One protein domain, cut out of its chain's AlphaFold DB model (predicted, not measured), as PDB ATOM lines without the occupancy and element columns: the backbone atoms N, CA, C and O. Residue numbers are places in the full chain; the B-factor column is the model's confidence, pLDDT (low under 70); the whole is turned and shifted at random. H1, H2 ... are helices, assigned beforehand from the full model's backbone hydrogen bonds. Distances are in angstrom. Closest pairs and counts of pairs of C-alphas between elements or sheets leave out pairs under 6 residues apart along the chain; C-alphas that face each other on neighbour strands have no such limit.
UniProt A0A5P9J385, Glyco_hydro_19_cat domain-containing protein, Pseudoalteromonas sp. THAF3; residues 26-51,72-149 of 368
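Overview. This is residues 26 to 51 and 72 to 149 of the 368 residues of the protein "Glyco_hydro_19_cat domain-containing protein" of Pseudoalteromonas sp. THAF3 (UniProt A0A5P9J385). One long helix, H1, runs through the model; near its first half H3 and H4 pack steeply crossed on it in a compact body, while H2 meets H1 partway along and makes a lopsided V with it. The V opens toward the cut in the chain, where residues 45 to 51 of H1 and residues 72 to 82, of which 78 to 82 belong to H2, stick out as two prongs. The printed part has 104 residues with four named helices, H1, H2, H3 and H4 in that order along the chain, and no named strand; the class is all helix. The whole is only just compact, close to loose, with a radius of gyration of the C-alphas of 15.4 A, and elongated, spanning 54 by 29 by 24 A.

Along the chain. Find C-alpha 26 at (171.755, 155.277, 147.211); from there H1, residues 26 to 51, runs 37.8 A to C-alpha 51 at (178.299, 168.348, 112.353). Past the cut, look for H2 at residues 78 to 93, 22.6 A long, and then H3 at residues 104 to 116, 18.2 A long. H4 takes residues 132 to 139 and ends at C-alpha 139 at (180.055, 169.959, 143.118), 10.4 A from its first C-alpha.

Arrangement. Begin at H1, the hub, which touches the three other helices. Residues 32 to 40 of H1 touch residues 87 to 93 of H2; the closest C-alphas are those of Phe 36 and Asn 90, 5.6 A apart, and the helices run opposite ways at a steep tilt of 38 degrees. With residues 29 to 32 H1 touches H3, the closest C-alphas being those of Gln 29 and Leu 106 at 6.8 A, and their steep tilt is 55 degrees, the same way. With residues 28 to 35 H1 touches H4, closest at the C-alphas of Leu 31 and Leu 137, 6.1 A, at a steep tilt of 64 degrees, the same way. The helix packing is mostly crossed, with none of these tilts shallow. H2 and H3 only just touch, with 3 pairs of C-alphas within 8 A, the closest being those of Phe 93 and Ala 109 at 6.1 A. H3 and H4 are close but not clearly touching, about perpendicular at 82 degrees, with the C-alphas of Gln 114 and Thr 133 closest at 6.5 A. H2 and H4 are apart. In H1, H2, H3 and H4 every backbone O i to N i+4 pair is within hydrogen-bond range.

Size, cuts and confidence. Look for the two farthest C-alphas at His 72 and Asp 147, 56.2 A apart. Without the stretches that stand free, the body has 86 residues and spans 35 by 27 by 23 A. Residues 52 to 71 are not printed, and C-alphas 51 and 72 lie 24.7 A apart across this cut. The link from H2 to H3 is short, and the link from H3 to H4, residues 117 to 131, is long. The mean pLDDT of the printed part is 81.6, and residues 47 to 51 and 72 to 85 are under 70.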
ATOM      1  N   ALA A  26     172.739 154.810 148.184       89.38
ATOM      2  CA  ALA A  26     171.755 155.277 147.211       89.38
ATOM      3  C   ALA A  26     172.019 156.733 146.798       89.38
ATOM      4  O   ALA A  26     171.882 157.079 145.625       89.38
ATOM      5  N   LEU A  27     172.494 157.571 147.727       89.94
ATOM      6  CA  LEU A  27     172.934 158.929 147.406       89.94
ATOM      7  C   LEU A  27     174.104 158.905 146.413       89.94
ATOM      8  O   LEU A  27     174.052 159.592 145.397       89.94
ATOM      9  N   VAL A  28     175.130 158.087 146.661       91.75
ATOM     10  CA  VAL A  28     176.290 157.969 145.755       91.75
ATOM     11  C   VAL A  28     175.867 157.453 144.378       91.75
ATOM     12  O   VAL A  28     176.269 158.026 143.365       91.75
ATOM     13  N   GLN A  29     175.021 156.419 144.329       93.56
ATOM     14  CA  GLN A  29     174.464 155.892 143.081       93.56
ATOM     15  C   GLN A  29     173.742 156.987 142.287       93.56
ATOM     16  O   GLN A  29     173.975 157.125 141.087       93.56
ATOM     17  N   LYS A  30     172.892 157.784 142.946       93.75
ATOM     18  CA  LYS A  30     172.135 158.866 142.306       93.75
ATOM     19  C   LYS A  30     173.042 159.988 141.797       93.75
ATOM     20  O   LYS A  30     172.898 160.385 140.645       93.75
ATOM     21  N   LEU A  31     174.009 160.436 142.602       94.81
ATOM     22  CA  LEU A  31     174.975 161.469 142.208       94.81
ATOM     23  C   LEU A  31     175.784 161.051 140.970       94.81
ATOM     24  O   LEU A  31     175.922 161.833 140.031       94.81
ATOM     25  N   LEU A  32     176.282 159.809 140.946       96.12
ATOM     26  CA  LEU A  32     177.012 159.261 139.797       96.12
ATOM     27  C   LEU A  32     176.115 159.128 138.569       96.12
ATOM     28  O   LEU A  32     176.518 159.509 137.475       96.12
ATOM     29  N   LYS A  33     174.898 158.605 138.744       95.19
ATOM     30  CA  LYS A  33     173.921 158.475 137.660       95.19
ATOM     31  C   LYS A  33     173.661 159.821 136.986       95.19
ATOM     32  O   LYS A  33     173.664 159.891 135.760       95.19
ATOM     33  N   ASP A  34     173.447 160.868 137.777       94.44
ATOM     34  CA  ASP A  34     173.172 162.212 137.269       94.44
ATOM     35  C   ASP A  34     174.408 162.824 136.595       94.44
ATOM     36  O   ASP A  34     174.283 163.393 135.509       94.44
ATOM     37  N   TYR A  35     175.603 162.614 137.158       95.31
ATOM     38  CA  TYR A  35     176.866 162.987 136.514       95.31
ATOM     39  C   TYR A  35     177.034 162.317 135.140       95.31
ATOM     40  O   TYR A  35     177.209 163.000 134.136       95.31
ATOM     41  N   PHE A  36     176.916 160.989 135.051       95.06
ATOM     42  CA  PHE A  36     177.118 160.285 133.780       95.06
ATOM     43  C   PHE A  36     176.037 160.602 132.743       95.06
ATOM     44  O   PHE A  36     176.326 160.594 131.549       95.06
ATOM     45  N   LYS A  37     174.805 160.917 133.166       93.50
ATOM     46  CA  LYS A  37     173.775 161.448 132.260       93.50
ATOM     47  C   LYS A  37     174.185 162.799 131.676       93.50
ATOM     48  O   LYS A  37     174.161 162.952 130.460       93.50
ATOM     49  N   LYS A  38     174.622 163.728 132.530       91.88
ATOM     50  CA  LYS A  38     175.125 165.047 132.117       91.88
ATOM     51  C   LYS A  38     176.275 164.918 131.112       91.88
ATOM     52  O   LYS A  38     176.254 165.602 130.096       91.88
ATOM     53  N   GLU A  39     177.227 164.013 131.343       90.38
ATOM     54  CA  GLU A  39     178.348 163.773 130.417       90.38
ATOM     55  C   GLU A  39     177.887 163.283 129.036       90.38
ATOM     56  O   GLU A  39     178.414 163.715 128.013       90.38
ATOM     57  N   ILE A  40     176.882 162.403 128.975       88.31
ATOM     58  CA  ILE A  40     176.315 161.946 127.694       88.31
ATOM     59  C   ILE A  40     175.671 163.110 126.944       88.31
ATOM     60  O   ILE A  40     175.850 163.224 125.731       88.31
ATOM     61  N   ASP A  41     174.919 163.953 127.649       86.50
ATOM     62  CA  ASP A  41     174.228 165.090 127.045       86.50
ATOM     63  C   ASP A  41     175.231 166.121 126.504       86.50
ATOM     64  O   ASP A  41     175.077 166.589 125.376       86.50
ATOM     65  N   LEU A  42     176.307 166.399 127.251       84.44
ATOM     66  CA  LEU A  42     177.408 167.259 126.801       84.44
ATOM     67  C   LEU A  42     178.124 166.676 125.575       84.44
ATOM     68  O   LEU A  42     178.319 167.384 124.589       84.44
ATOM     69  N   ASN A  43     178.447 165.379 125.582       81.00
ATOM     70  CA  ASN A  43     179.086 164.718 124.439       81.00
ATOM     71  C   ASN A  43     178.205 164.756 123.179       81.00
ATOM     72  O   ASN A  43     178.715 164.938 122.073       81.00
ATOM     73  N   ARG A  44     176.882 164.602 123.331       80.44
ATOM     74  CA  ARG A  44     175.920 164.718 122.223       80.44
ATOM     75  C   ARG A  44     175.831 166.141 121.682       80.44
ATOM     76  O   ARG A  44     175.838 166.312 120.466       80.44
ATOM     77  N   ALA A  45     175.772 167.144 122.558       74.88
ATOM     78  CA  ALA A  45     175.738 168.549 122.157       74.88
ATOM     79  C   ALA A  45     177.002 168.941 121.373       74.88
ATOM     80  O   ALA A  45     176.899 169.533 120.301       74.88
ATOM     81  N   SER A  46     178.179 168.521 121.846       74.06
ATOM     82  CA  SER A  46     179.449 168.737 121.144       74.06
ATOM     83  C   SER A  46     179.482 168.053 119.772       74.06
ATOM     84  O   SER A  46     179.927 168.655 118.800       74.06
ATOM     85  N   ALA A  47     178.973 166.821 119.653       68.00
ATOM     86  CA  ALA A  47     178.919 166.108 118.374       68.00
ATOM     87  C   ALA A  47     177.985 166.777 117.344       68.00
ATOM     88  O   ALA A  47     178.310 166.812 116.158       68.00
ATOM     89  N   LEU A  48     176.852 167.333 117.791       66.62
ATOM     90  CA  LEU A  48     175.920 168.076 116.935       66.62
ATOM     91  C   LEU A  48     176.497 169.425 116.480       66.62
ATOM     92  O   LEU A  48     176.309 169.800 115.325       66.62
ATOM     93  N   GLY A  49     177.240 170.119 117.350       55.34
ATOM     94  CA  GLY A  49     177.956 171.347 116.986       55.34
ATOM     95  C   GLY A  49     179.042 171.106 115.932       55.34
ATOM     96  O   GLY A  49     179.153 171.869 114.980       55.34
ATOM     97  N   ILE A  50     179.774 169.989 116.031       52.53
ATOM     98  CA  ILE A  50     180.790 169.602 115.038       52.53
ATOM     99  C   ILE A  50     180.151 169.272 113.677       52.53
ATOM    100  O   ILE A  50     180.727 169.595 112.645       52.53
ATOM    101  N   GLN A  51     178.961 168.661 113.630       44.75
ATOM    102  CA  GLN A  51     178.299 168.348 112.353       44.75
ATOM    103  C   GLN A  51     177.796 169.583 111.588       44.75
ATOM    104  O   GLN A  51     177.727 169.520 110.362       44.75
ATOM    105  N   HIS A  72     187.774 149.265 102.310       37.72
ATOM    106  CA  HIS A  72     188.214 147.924 102.721       37.72
ATOM    107  C   HIS A  72     189.543 147.873 103.495       37.72
ATOM    108  O   HIS A  72     189.945 146.800 103.942       37.72
ATOM    109  N   THR A  73     190.204 149.013 103.715       37.44
ATOM    110  CA  THR A  73     191.456 149.114 104.495       37.44
ATOM    111  C   THR A  73     191.422 150.188 105.585       37.44
ATOM    112  O   THR A  73     192.442 150.450 106.224       37.44
ATOM    113  N   SER A  74     190.263 150.794 105.869       41.31
ATOM    114  CA  SER A  74     190.163 151.790 106.936       41.31
ATOM    115  C   SER A  74     190.151 151.115 108.311       41.31
ATOM    116  O   SER A  74     189.099 150.762 108.849       41.31
ATOM    117  N   VAL A  75     191.332 150.951 108.906       45.22
ATOM    118  CA  VAL A  75     191.463 150.751 110.352       45.22
ATOM    119  C   VAL A  75     190.768 151.933 111.023       45.22
ATOM    120  O   VAL A  75     191.184 153.077 110.843       45.22
ATOM    121  N   VAL A  76     189.687 151.675 111.765       45.00
ATOM    122  CA  VAL A  76     189.008 152.721 112.538       45.00
ATOM    123  C   VAL A  76     190.048 153.351 113.476       45.00
ATOM    124  O   VAL A  76     190.644 152.622 114.274       45.00
ATOM    125  N   PRO A  77     190.300 154.672 113.396       47.72
ATOM    126  CA  PRO A  77     191.286 155.343 114.234       47.72
ATOM    127  C   PRO A  77     191.102 154.997 115.715       47.72
ATOM    128  O   PRO A  77     189.985 155.004 116.237       47.72
ATOM    129  N   SER A  78     192.201 154.724 116.419       47.34
ATOM    130  CA  SER A  78     192.194 154.336 117.838       47.34
ATOM    131  C   SER A  78     191.503 155.364 118.746       47.34
ATOM    132  O   SER A  78     190.919 154.995 119.766       47.34
ATOM    133  N   SER A  79     191.500 156.640 118.353       46.97
ATOM    134  CA  SER A  79     190.747 157.725 118.992       46.97
ATOM    135  C   SER A  79     189.227 157.550 118.876       46.97
ATOM    136  O   SER A  79     188.512 157.762 119.850       46.97
ATOM    137  N   ILE A  80     188.727 157.090 117.726       50.03
ATOM    138  CA  ILE A  80     187.300 156.820 117.494       50.03
ATOM    139  C   ILE A  80     186.854 155.583 118.285       50.03
ATOM    140  O   ILE A  80     185.801 155.604 118.922       50.03
ATOM    141  N   VAL A  81     187.677 154.529 118.332       51.66
ATOM    142  CA  VAL A  81     187.394 153.330 119.145       51.66
ATOM    143  C   VAL A  81     187.366 153.662 120.644       51.66
ATOM    144  O   VAL A  81     186.445 153.231 121.343       51.66
ATOM    145  N   ARG A  82     188.316 154.472 121.139       56.47
ATOM    146  CA  ARG A  82     188.325 154.953 122.533       56.47
ATOM    147  C   ARG A  82     187.093 155.800 122.854       56.47
ATOM    148  O   ARG A  82     186.429 155.518 123.848       56.47
ATOM    149  N   ASN A  83     186.722 156.741 121.985       62.72
ATOM    150  CA  ASN A  83     185.514 157.555 122.162       62.72
ATOM    151  C   ASN A  83     184.236 156.696 122.207       62.72
ATOM    152  O   ASN A  83     183.334 156.961 123.004       62.72
ATOM    153  N   ASN A  84     184.164 155.626 121.409       64.25
ATOM    154  CA  ASN A  84     183.029 154.700 121.414       64.25
ATOM    155  C   ASN A  84     182.958 153.862 122.701       64.25
ATOM    156  O   ASN A  84     181.877 153.709 123.274       64.25
ATOM    157  N   GLN A  85     184.092 153.360 123.198       68.19
ATOM    158  CA  GLN A  85     184.148 152.643 124.477       68.19
ATOM    159  C   GLN A  85     183.817 153.558 125.664       68.19
ATOM    160  O   GLN A  85     183.071 153.161 126.562       68.19
ATOM    161  N   GLU A  86     184.313 154.795 125.662       73.38
ATOM    162  CA  GLU A  86     184.007 155.780 126.700       73.38
ATOM    163  C   GLU A  86     182.523 156.162 126.714       73.38
ATOM    164  O   GLU A  86     181.908 156.211 127.786       73.38
ATOM    165  N   ASN A  87     181.921 156.363 125.542       77.50
ATOM    166  CA  ASN A  87     180.487 156.614 125.434       77.50
ATOM    167  C   ASN A  87     179.659 155.407 125.888       77.50
ATOM    168  O   ASN A  87     178.683 155.591 126.614       77.50
ATOM    169  N   TYR A  88     180.061 154.178 125.546       82.56
ATOM    170  CA  TYR A  88     179.376 152.969 126.008       82.56
ATOM    171  C   TYR A  88     179.379 152.854 127.538       82.56
ATOM    172  O   TYR A  88     178.334 152.654 128.157       82.56
ATOM    173  N   GLN A  89     180.539 153.045 128.171       84.88
ATOM    174  CA  GLN A  89     180.639 152.996 129.630       84.88
ATOM    175  C   GLN A  89     179.842 154.138 130.289       84.88
ATOM    176  O   GLN A  89     179.218 153.927 131.324       84.88
ATOM    177  N   ASN A  90     179.798 155.339 129.689       86.06
ATOM    178  CA  ASN A  90     178.983 156.449 130.207       86.06
ATOM    179  C   ASN A  90     177.494 156.093 130.139       86.06
ATOM    180  O   ASN A  90     176.785 156.245 131.130       86.06
ATOM    181  N   GLN A  91     177.031 155.556 129.006       88.25
ATOM    182  CA  GLN A  91     175.648 155.100 128.829       88.25
ATOM    183  C   GLN A  91     175.260 154.013 129.828       88.25
ATOM    184  O   GLN A  91     174.158 154.044 130.376       88.25
ATOM    185  N   ARG A  92     176.175 153.079 130.088       91.19
ATOM    186  CA  ARG A  92     176.018 152.046 131.105       91.19
ATOM    187  C   ARG A  92     175.855 152.663 132.505       91.19
ATOM    188  O   ARG A  92     174.847 152.409 133.160       91.19
ATOM    189  N   PHE A  93     176.750 153.556 132.930       93.62
ATOM    190  CA  PHE A  93     176.682 154.168 134.268       93.62
ATOM    191  C   PHE A  93     175.546 155.192 134.440       93.62
ATOM    192  O   PHE A  93     174.992 155.330 135.530       93.62
ATOM    193  N   ALA A  94     175.092 155.839 133.367       92.44
ATOM    194  CA  ALA A  94     173.890 156.681 133.368       92.44
ATOM    195  C   ALA A  94     172.593 155.894 133.662       92.44
ATOM    196  O   ALA A  94     171.549 156.481 133.981       92.44
ATOM    197  N   ARG A  95     172.649 154.560 133.576       91.69
ATOM    198  CA  ARG A  95     171.560 153.630 133.901       91.69
ATOM    199  C   ARG A  95     171.731 152.952 135.262       91.69
ATOM    200  O   ARG A  95     170.950 152.053 135.563       91.69
ATOM    201  N   LEU A  96     172.678 153.400 136.097       92.06
ATOM    202  CA  LEU A  96     172.826 152.905 137.469       92.06
ATOM    203  C   LEU A  96     171.470 152.861 138.187       92.06
ATOM    204  O   LEU A  96     170.673 153.813 138.142       92.06
ATOM    205  N   VAL A  97     171.208 151.733 138.842       90.31
ATOM    206  CA  VAL A  97     170.017 151.558 139.669       90.31
ATOM    207  C   VAL A  97     170.296 152.141 141.050       90.31
ATOM    208  O   VAL A  97     171.355 151.907 141.628       90.31
ATOM    209  N   VAL A  98     169.356 152.937 141.553       90.38
ATOM    210  CA  VAL A  98     169.473 153.647 142.830       90.38
ATOM    211  C   VAL A  98     168.728 152.840 143.886       90.38
ATOM    212  O   VAL A  98     167.581 153.123 144.195       90.38
ATOM    213  N   ASN A  99     169.358 151.779 144.376       86.69
ATOM    214  CA  ASN A  99     168.754 150.819 145.299       86.69
ATOM    215  C   ASN A  99     169.554 150.644 146.596       86.69
ATOM    216  O   ASN A  99     169.215 149.797 147.400       86.69
ATOM    217  N   GLY A 100     170.632 151.397 146.823       85.19
ATOM    218  CA  GLY A 100     171.421 151.322 148.055       85.19
ATOM    219  C   GLY A 100     172.367 150.117 148.166       85.19
ATOM    220  O   GLY A 100     172.987 149.931 149.219       85.19
ATOM    221  N   TYR A 101     172.523 149.318 147.106       83.44
ATOM    222  CA  TYR A 101     173.486 148.216 147.065       83.44
ATOM    223  C   TYR A 101     174.844 148.604 146.496       83.44
ATOM    224  O   TYR A 101     174.964 149.280 145.474       83.44
ATOM    225  N   VAL A 102     175.895 148.087 147.130       84.94
ATOM    226  CA  VAL A 102     177.241 148.148 146.567       84.94
ATOM    227  C   VAL A 102     177.382 147.017 145.558       84.94
ATOM    228  O   VAL A 102     177.402 145.848 145.927       84.94
ATOM    229  N   THR A 103     177.462 147.375 144.281       83.94
ATOM    230  CA  THR A 103     177.642 146.434 143.173       83.94
ATOM    231  C   THR A 103     178.998 146.663 142.500       83.94
ATOM    232  O   THR A 103     179.542 147.769 142.587       83.94
ATOM    233  N   PRO A 104     179.547 145.670 141.776       87.75
ATOM    234  CA  PRO A 104     180.740 145.879 140.953       87.75
ATOM    235  C   PRO A 104     180.568 147.043 139.966       87.75
ATOM    236  O   PRO A 104     181.468 147.860 139.809       87.75
ATOM    237  N   GLU A 105     179.369 147.171 139.388       90.75
ATOM    238  CA  GLU A 105     178.945 148.285 138.534       90.75
ATOM    239  C   GLU A 105     179.143 149.652 139.209       90.75
ATOM    240  O   GLU A 105     179.741 150.559 138.627       90.75
ATOM    241  N   LEU A 106     178.678 149.797 140.457       91.25
ATOM    242  CA  LEU A 106     178.842 151.024 141.234       91.25
ATOM    243  C   LEU A 106     180.323 151.319 141.492       91.25
ATOM    244  O   LEU A 106     180.756 152.457 141.329       91.25
ATOM    245  N   ILE A 107     181.108 150.306 141.864       91.44
ATOM    246  CA  ILE A 107     182.547 150.466 142.114       91.44
ATOM    247  C   ILE A 107     183.261 150.924 140.834       91.44
ATOM    248  O   ILE A 107     184.071 151.850 140.883       91.44
ATOM    249  N   SER A 108     182.939 150.336 139.677       92.12
ATOM    250  CA  SER A 108     183.470 150.763 138.377       92.12
ATOM    251  C   SER A 108     183.099 152.209 138.045       92.12
ATOM    252  O   SER A 108     183.958 152.970 137.596       92.12
ATOM    253  N   ALA A 109     181.856 152.611 138.314       95.31
ATOM    254  CA  ALA A 109     181.403 153.984 138.119       95.31
ATOM    255  C   ALA A 109     182.166 154.977 139.016       95.31
ATOM    256  O   ALA A 109     182.616 156.015 138.528       95.31
ATOM    257  N   ILE A 110     182.384 154.642 140.297       95.06
ATOM    258  CA  ILE A 110     183.180 155.463 141.225       95.06
ATOM    259  C   ILE A 110     184.614 155.597 140.716       95.06
ATOM    260  O   ILE A 110     185.125 156.712 140.618       95.06
ATOM    261  N   LYS A 111     185.260 154.480 140.357       94.00
ATOM    262  CA  LYS A 111     186.647 154.494 139.875       94.00
ATOM    263  C   LYS A 111     186.803 155.374 138.645       94.00
ATOM    264  O   LYS A 111     187.726 156.178 138.569       94.00
ATOM    265  N   ARG A 112     185.858 155.277 137.713       94.94
ATOM    266  CA  ARG A 112     185.874 156.113 136.517       94.94
ATOM    267  C   ARG A 112     185.671 157.589 136.832       94.94
ATOM    268  O   ARG A 112     186.384 158.416 136.279       94.94
ATOM    269  N   PHE A 113     184.755 157.924 137.737       96.06
ATOM    270  CA  PHE A 113     184.593 159.301 138.202       96.06
ATOM    271  C   PHE A 113     185.892 159.845 138.824       96.06
ATOM    272  O   PHE A 113     186.332 160.943 138.486       96.06
ATOM    273  N   GLN A 114     186.560 159.057 139.674       95.69
ATOM    274  CA  GLN A 114     187.846 159.426 140.277       95.69
ATOM    275  C   GLN A 114     188.942 159.654 139.222       95.69
ATOM    276  O   GLN A 114     189.716 160.605 139.334       95.69
ATOM    277  N   THR A 115     189.005 158.830 138.176       95.19
ATOM    278  CA  THR A 115     189.944 159.038 137.066       95.19
ATOM    279  C   THR A 115     189.601 160.290 136.259       95.19
ATOM    280  O   THR A 115     190.474 161.118 136.009       95.19
ATOM    281  N   ASN A 116     188.337 160.467 135.879       92.06
ATOM    282  CA  ASN A 116     187.933 161.522 134.952       92.06
ATOM    283  C   ASN A 116     187.947 162.909 135.596       92.06
ATOM    284  O   ASN A 116     188.453 163.854 134.990       92.06
ATOM    285  N   VAL A 117     187.421 163.025 136.814       94.88
ATOM    286  CA  VAL A 117     187.202 164.311 137.491       94.88
ATOM    287  C   VAL A 117     188.350 164.634 138.440       94.88
ATOM    288  O   VAL A 117     188.899 165.729 138.399       94.88
ATOM    289  N   LEU A 118     188.771 163.667 139.262       94.06
ATOM    290  CA  LEU A 118     189.832 163.881 140.254       94.06
ATOM    291  C   LEU A 118     191.246 163.588 139.732       94.06
ATOM    292  O   LEU A 118     192.211 163.795 140.466       94.06
ATOM    293  N   LYS A 119     191.376 163.087 138.494       96.50
ATOM    294  CA  LYS A 119     192.653 162.709 137.859       96.50
ATOM    295  C   LYS A 119     193.482 161.725 138.701       96.50
ATOM    296  O   LYS A 119     194.712 161.751 138.690       96.50
ATOM    297  N   VAL A 120     192.807 160.833 139.432       93.94
ATOM    298  CA  VAL A 120     193.457 159.799 140.248       93.94
ATOM    299  C   VAL A 120     194.041 158.720 139.333       93.94
ATOM    300  O   VAL A 120     193.306 158.078 138.584       93.94
ATOM    301  N   LYS A 121     195.363 158.501 139.417       91.88
ATOM    302  CA  LYS A 121     196.084 157.503 138.603       91.88
ATOM    303  C   LYS A 121     195.670 156.060 138.920       91.88
ATOM    304  O   LYS A 121     195.516 155.262 138.003       91.88
ATOM    305  N   SER A 122     195.453 155.757 140.200       93.12
ATOM    306  CA  SER A 122     195.076 154.425 140.694       93.12
ATOM    307  C   SER A 122     193.787 154.518 141.517       93.12
ATOM    308  O   SER A 122     193.855 154.631 142.741       93.12
ATOM    309  N   PRO A 123     192.611 154.568 140.868       92.50
ATOM    310  CA  PRO A 123     191.343 154.770 141.559       92.50
ATOM    311  C   PRO A 123     190.956 153.543 142.398       92.50
ATOM    312  O   PRO A 123     190.943 152.405 141.918       92.50
ATOM    313  N   ASP A 124     190.598 153.777 143.657       84.25
ATOM    314  CA  ASP A 124     190.288 152.733 144.639       84.25
ATOM    315  C   ASP A 124     188.798 152.355 144.672       84.25
ATOM    316  O   ASP A 124     188.448 151.258 145.105       84.25
ATOM    317  N   GLY A 125     187.916 153.209 144.146       88.31
ATOM    318  CA  GLY A 125     186.470 153.010 144.207       88.31
ATOM    319  C   GLY A 125     185.856 153.358 145.567       88.31
ATOM    320  O   GLY A 125     184.706 153.002 145.819       88.31
ATOM    321  N   ARG A 126     186.598 154.039 146.447       88.88
ATOM    322  CA  ARG A 126     186.147 154.441 147.780       88.88
ATOM    323  C   ARG A 126     185.513 155.833 147.761       88.88
ATOM    324  O   ARG A 126     185.965 156.758 147.081       88.88
ATOM    325  N   VAL A 127     184.470 156.001 148.571       83.75
ATOM    326  CA  VAL A 127     183.825 157.297 148.800       83.75
ATOM    327  C   VAL A 127     183.703 157.524 150.301       83.75
ATOM    328  O   VAL A 127     182.969 156.812 150.981       83.75
ATOM    329  N   ASP A 128     184.423 158.523 150.809       82.06
ATOM    330  CA  ASP A 128     184.356 158.934 152.212       82.06
ATOM    331  C   ASP A 128     183.440 160.157 152.394       82.06
ATOM    332  O   ASP A 128     183.465 161.053 151.545       82.06
ATOM    333  N   PRO A 129     182.693 160.264 153.514       78.94
ATOM    334  CA  PRO A 129     181.735 161.352 153.783       78.94
ATOM    335  C   PRO A 129     182.292 162.772 153.661       78.94
ATOM    336  O   PRO A 129     181.548 163.716 153.415       78.94
ATOM    337  N   ARG A 130     183.599 162.933 153.867       78.25
ATOM    338  CA  ARG A 130     184.324 164.209 153.754       78.25
ATOM    339  C   ARG A 130     185.471 164.124 152.747       78.25
ATOM    340  O   ARG A 130     186.341 164.988 152.718       78.25
ATOM    341  N   GLY A 131     185.498 163.048 151.966       83.12
ATOM    342  CA  GLY A 131     186.549 162.763 151.008       83.12
ATOM    343  C   GLY A 131     186.399 163.568 149.724       83.12
ATOM    344  O   GLY A 131     185.321 164.059 149.381       83.12
ATOM    345  N   LYS A 132     187.497 163.644 148.968       89.94
ATOM    346  CA  LYS A 132     187.552 164.355 147.681       89.94
ATOM    347  C   LYS A 132     186.501 163.837 146.695       89.94
ATOM    348  O   LYS A 132     185.844 164.646 146.049       89.94
ATOM    349  N   THR A 133     186.293 162.517 146.633       89.81
ATOM    350  CA  THR A 133     185.297 161.890 145.747       89.81
ATOM    351  C   THR A 133     183.888 162.406 146.012       89.81
ATOM    352  O   THR A 133     183.211 162.834 145.083       89.81
ATOM    353  N   PHE A 134     183.452 162.411 147.273       89.25
ATOM    354  CA  PHE A 134     182.099 162.842 147.619       89.25
ATOM    355  C   PHE A 134     181.899 164.342 147.388       89.25
ATOM    356  O   PHE A 134     180.902 164.747 146.797       89.25
ATOM    357  N   ASN A 135     182.877 165.162 147.782       87.88
ATOM    358  CA  ASN A 135     182.816 166.609 147.579       87.88
ATOM    359  C   ASN A 135     182.747 166.978 146.090       87.88
ATOM    360  O   ASN A 135     181.963 167.848 145.720       87.88
ATOM    361  N   ALA A 136     183.515 166.295 145.236       93.38
ATOM    362  CA  ALA A 136     183.459 166.503 143.792       93.38
ATOM    363  C   ALA A 136     182.121 166.044 143.195       93.38
ATOM    364  O   ALA A 136     181.531 166.772 142.407       93.38
ATOM    365  N   LEU A 137     181.584 164.895 143.624       91.75
ATOM    366  CA  LEU A 137     180.253 164.446 143.192       91.75
ATOM    367  C   LEU A 137     179.157 165.465 143.526       91.75
ATOM    368  O   LEU A 137     178.260 165.681 142.715       91.75
ATOM    369  N   LEU A 138     179.229 166.090 144.706       89.00
ATOM    370  CA  LEU A 138     178.309 167.156 145.103       89.00
ATOM    371  C   LEU A 138     178.502 168.436 144.281       89.00
ATOM    372  O   LEU A 138     177.516 169.097 143.973       89.00
ATOM    373  N   ALA A 139     179.744 168.786 143.936       89.81
ATOM    374  CA  ALA A 139     180.055 169.959 143.118       89.81
ATOM    375  C   ALA A 139     179.557 169.824 141.668       89.81
ATOM    376  O   ALA A 139     179.219 170.825 141.047       89.81
ATOM    377  N   GLU A 140     179.447 168.595 141.155       92.25
ATOM    378  CA  GLU A 140     178.904 168.326 139.817       92.25
ATOM    379  C   GLU A 140     177.381 168.493 139.709       92.25
ATOM    380  O   GLU A 140     176.841 168.559 138.598       92.25
ATOM    381  N   GLN A 141     176.673 168.567 140.841       85.38
ATOM    382  CA  GLN A 141     175.221 168.724 140.853       85.38
ATOM    383  C   GLN A 141     174.820 170.172 140.571       85.38
ATOM    384  O   GLN A 141     175.349 171.099 141.179       85.38
ATOM    385  N   LYS A 142     173.806 170.368 139.714       82.44
ATOM    386  CA  LYS A 142     173.238 171.702 139.425       82.44
ATOM    387  C   LYS A 142     172.771 172.427 140.693       82.44
ATOM    388  O   LYS A 142     172.901 173.639 140.804       82.44
ATOM    389  N   SER A 143     172.233 171.671 141.644       75.88
ATOM    390  CA  SER A 143     171.824 172.143 142.963       75.88
ATOM    391  C   SER A 143     172.216 171.106 144.004       75.88
ATOM    392  O   SER A 143     172.023 169.907 143.786       75.88
ATOM    393  N   LYS A 144     172.727 171.553 145.153       74.62
ATOM    394  CA  LYS A 144     173.049 170.641 146.254       74.62
ATOM    395  C   LYS A 144     171.763 169.968 146.751       74.62
ATOM    396  O   LYS A 144     170.802 170.684 147.034       74.62
ATOM    397  N   PRO A 145     171.732 168.630 146.886       74.38
ATOM    398  CA  PRO A 145     170.593 167.944 147.485       74.38
ATOM    399  C   PRO A 145     170.378 168.468 148.904       74.38
ATOM    400  O   PRO A 145     171.329 168.456 149.679       74.38
ATOM    401  N   THR A 146     169.169 168.926 149.235       74.94
ATOM    402  CA  THR A 146     168.779 169.398 150.583       74.94
ATOM    403  C   THR A 146     167.831 168.442 151.302       74.94
ATOM    404  O   THR A 146     167.767 168.442 152.526       74.94
ATOM    405  N   ASP A 147     167.147 167.578 150.557       79.19
ATOM    406  CA  ASP A 147     166.313 166.503 151.082       79.19
ATOM    407  C   ASP A 147     166.615 165.214 150.317       79.19
ATOM    408  O   ASP A 147     166.537 165.173 149.087       79.19
ATOM    409  N   LEU A 148     166.985 164.155 151.040       81.38
ATOM    410  CA  LEU A 148     167.411 162.905 150.415       81.38
ATOM    411  C   LEU A 148     166.243 162.218 149.706       81.38
ATOM    412  O   LEU A 148     166.411 161.721 148.597       81.38
ATOM    413  N   ARG A 149     165.053 162.209 150.315       81.69
ATOM    414  CA  ARG A 149     163.875 161.549 149.741       81.69
ATOM    415  C   ARG A 149     163.511 162.173 148.394       81.69
ATOM    416  O   ARG A 149     163.427 161.453 147.403       81.69
TER     417      ARG A 149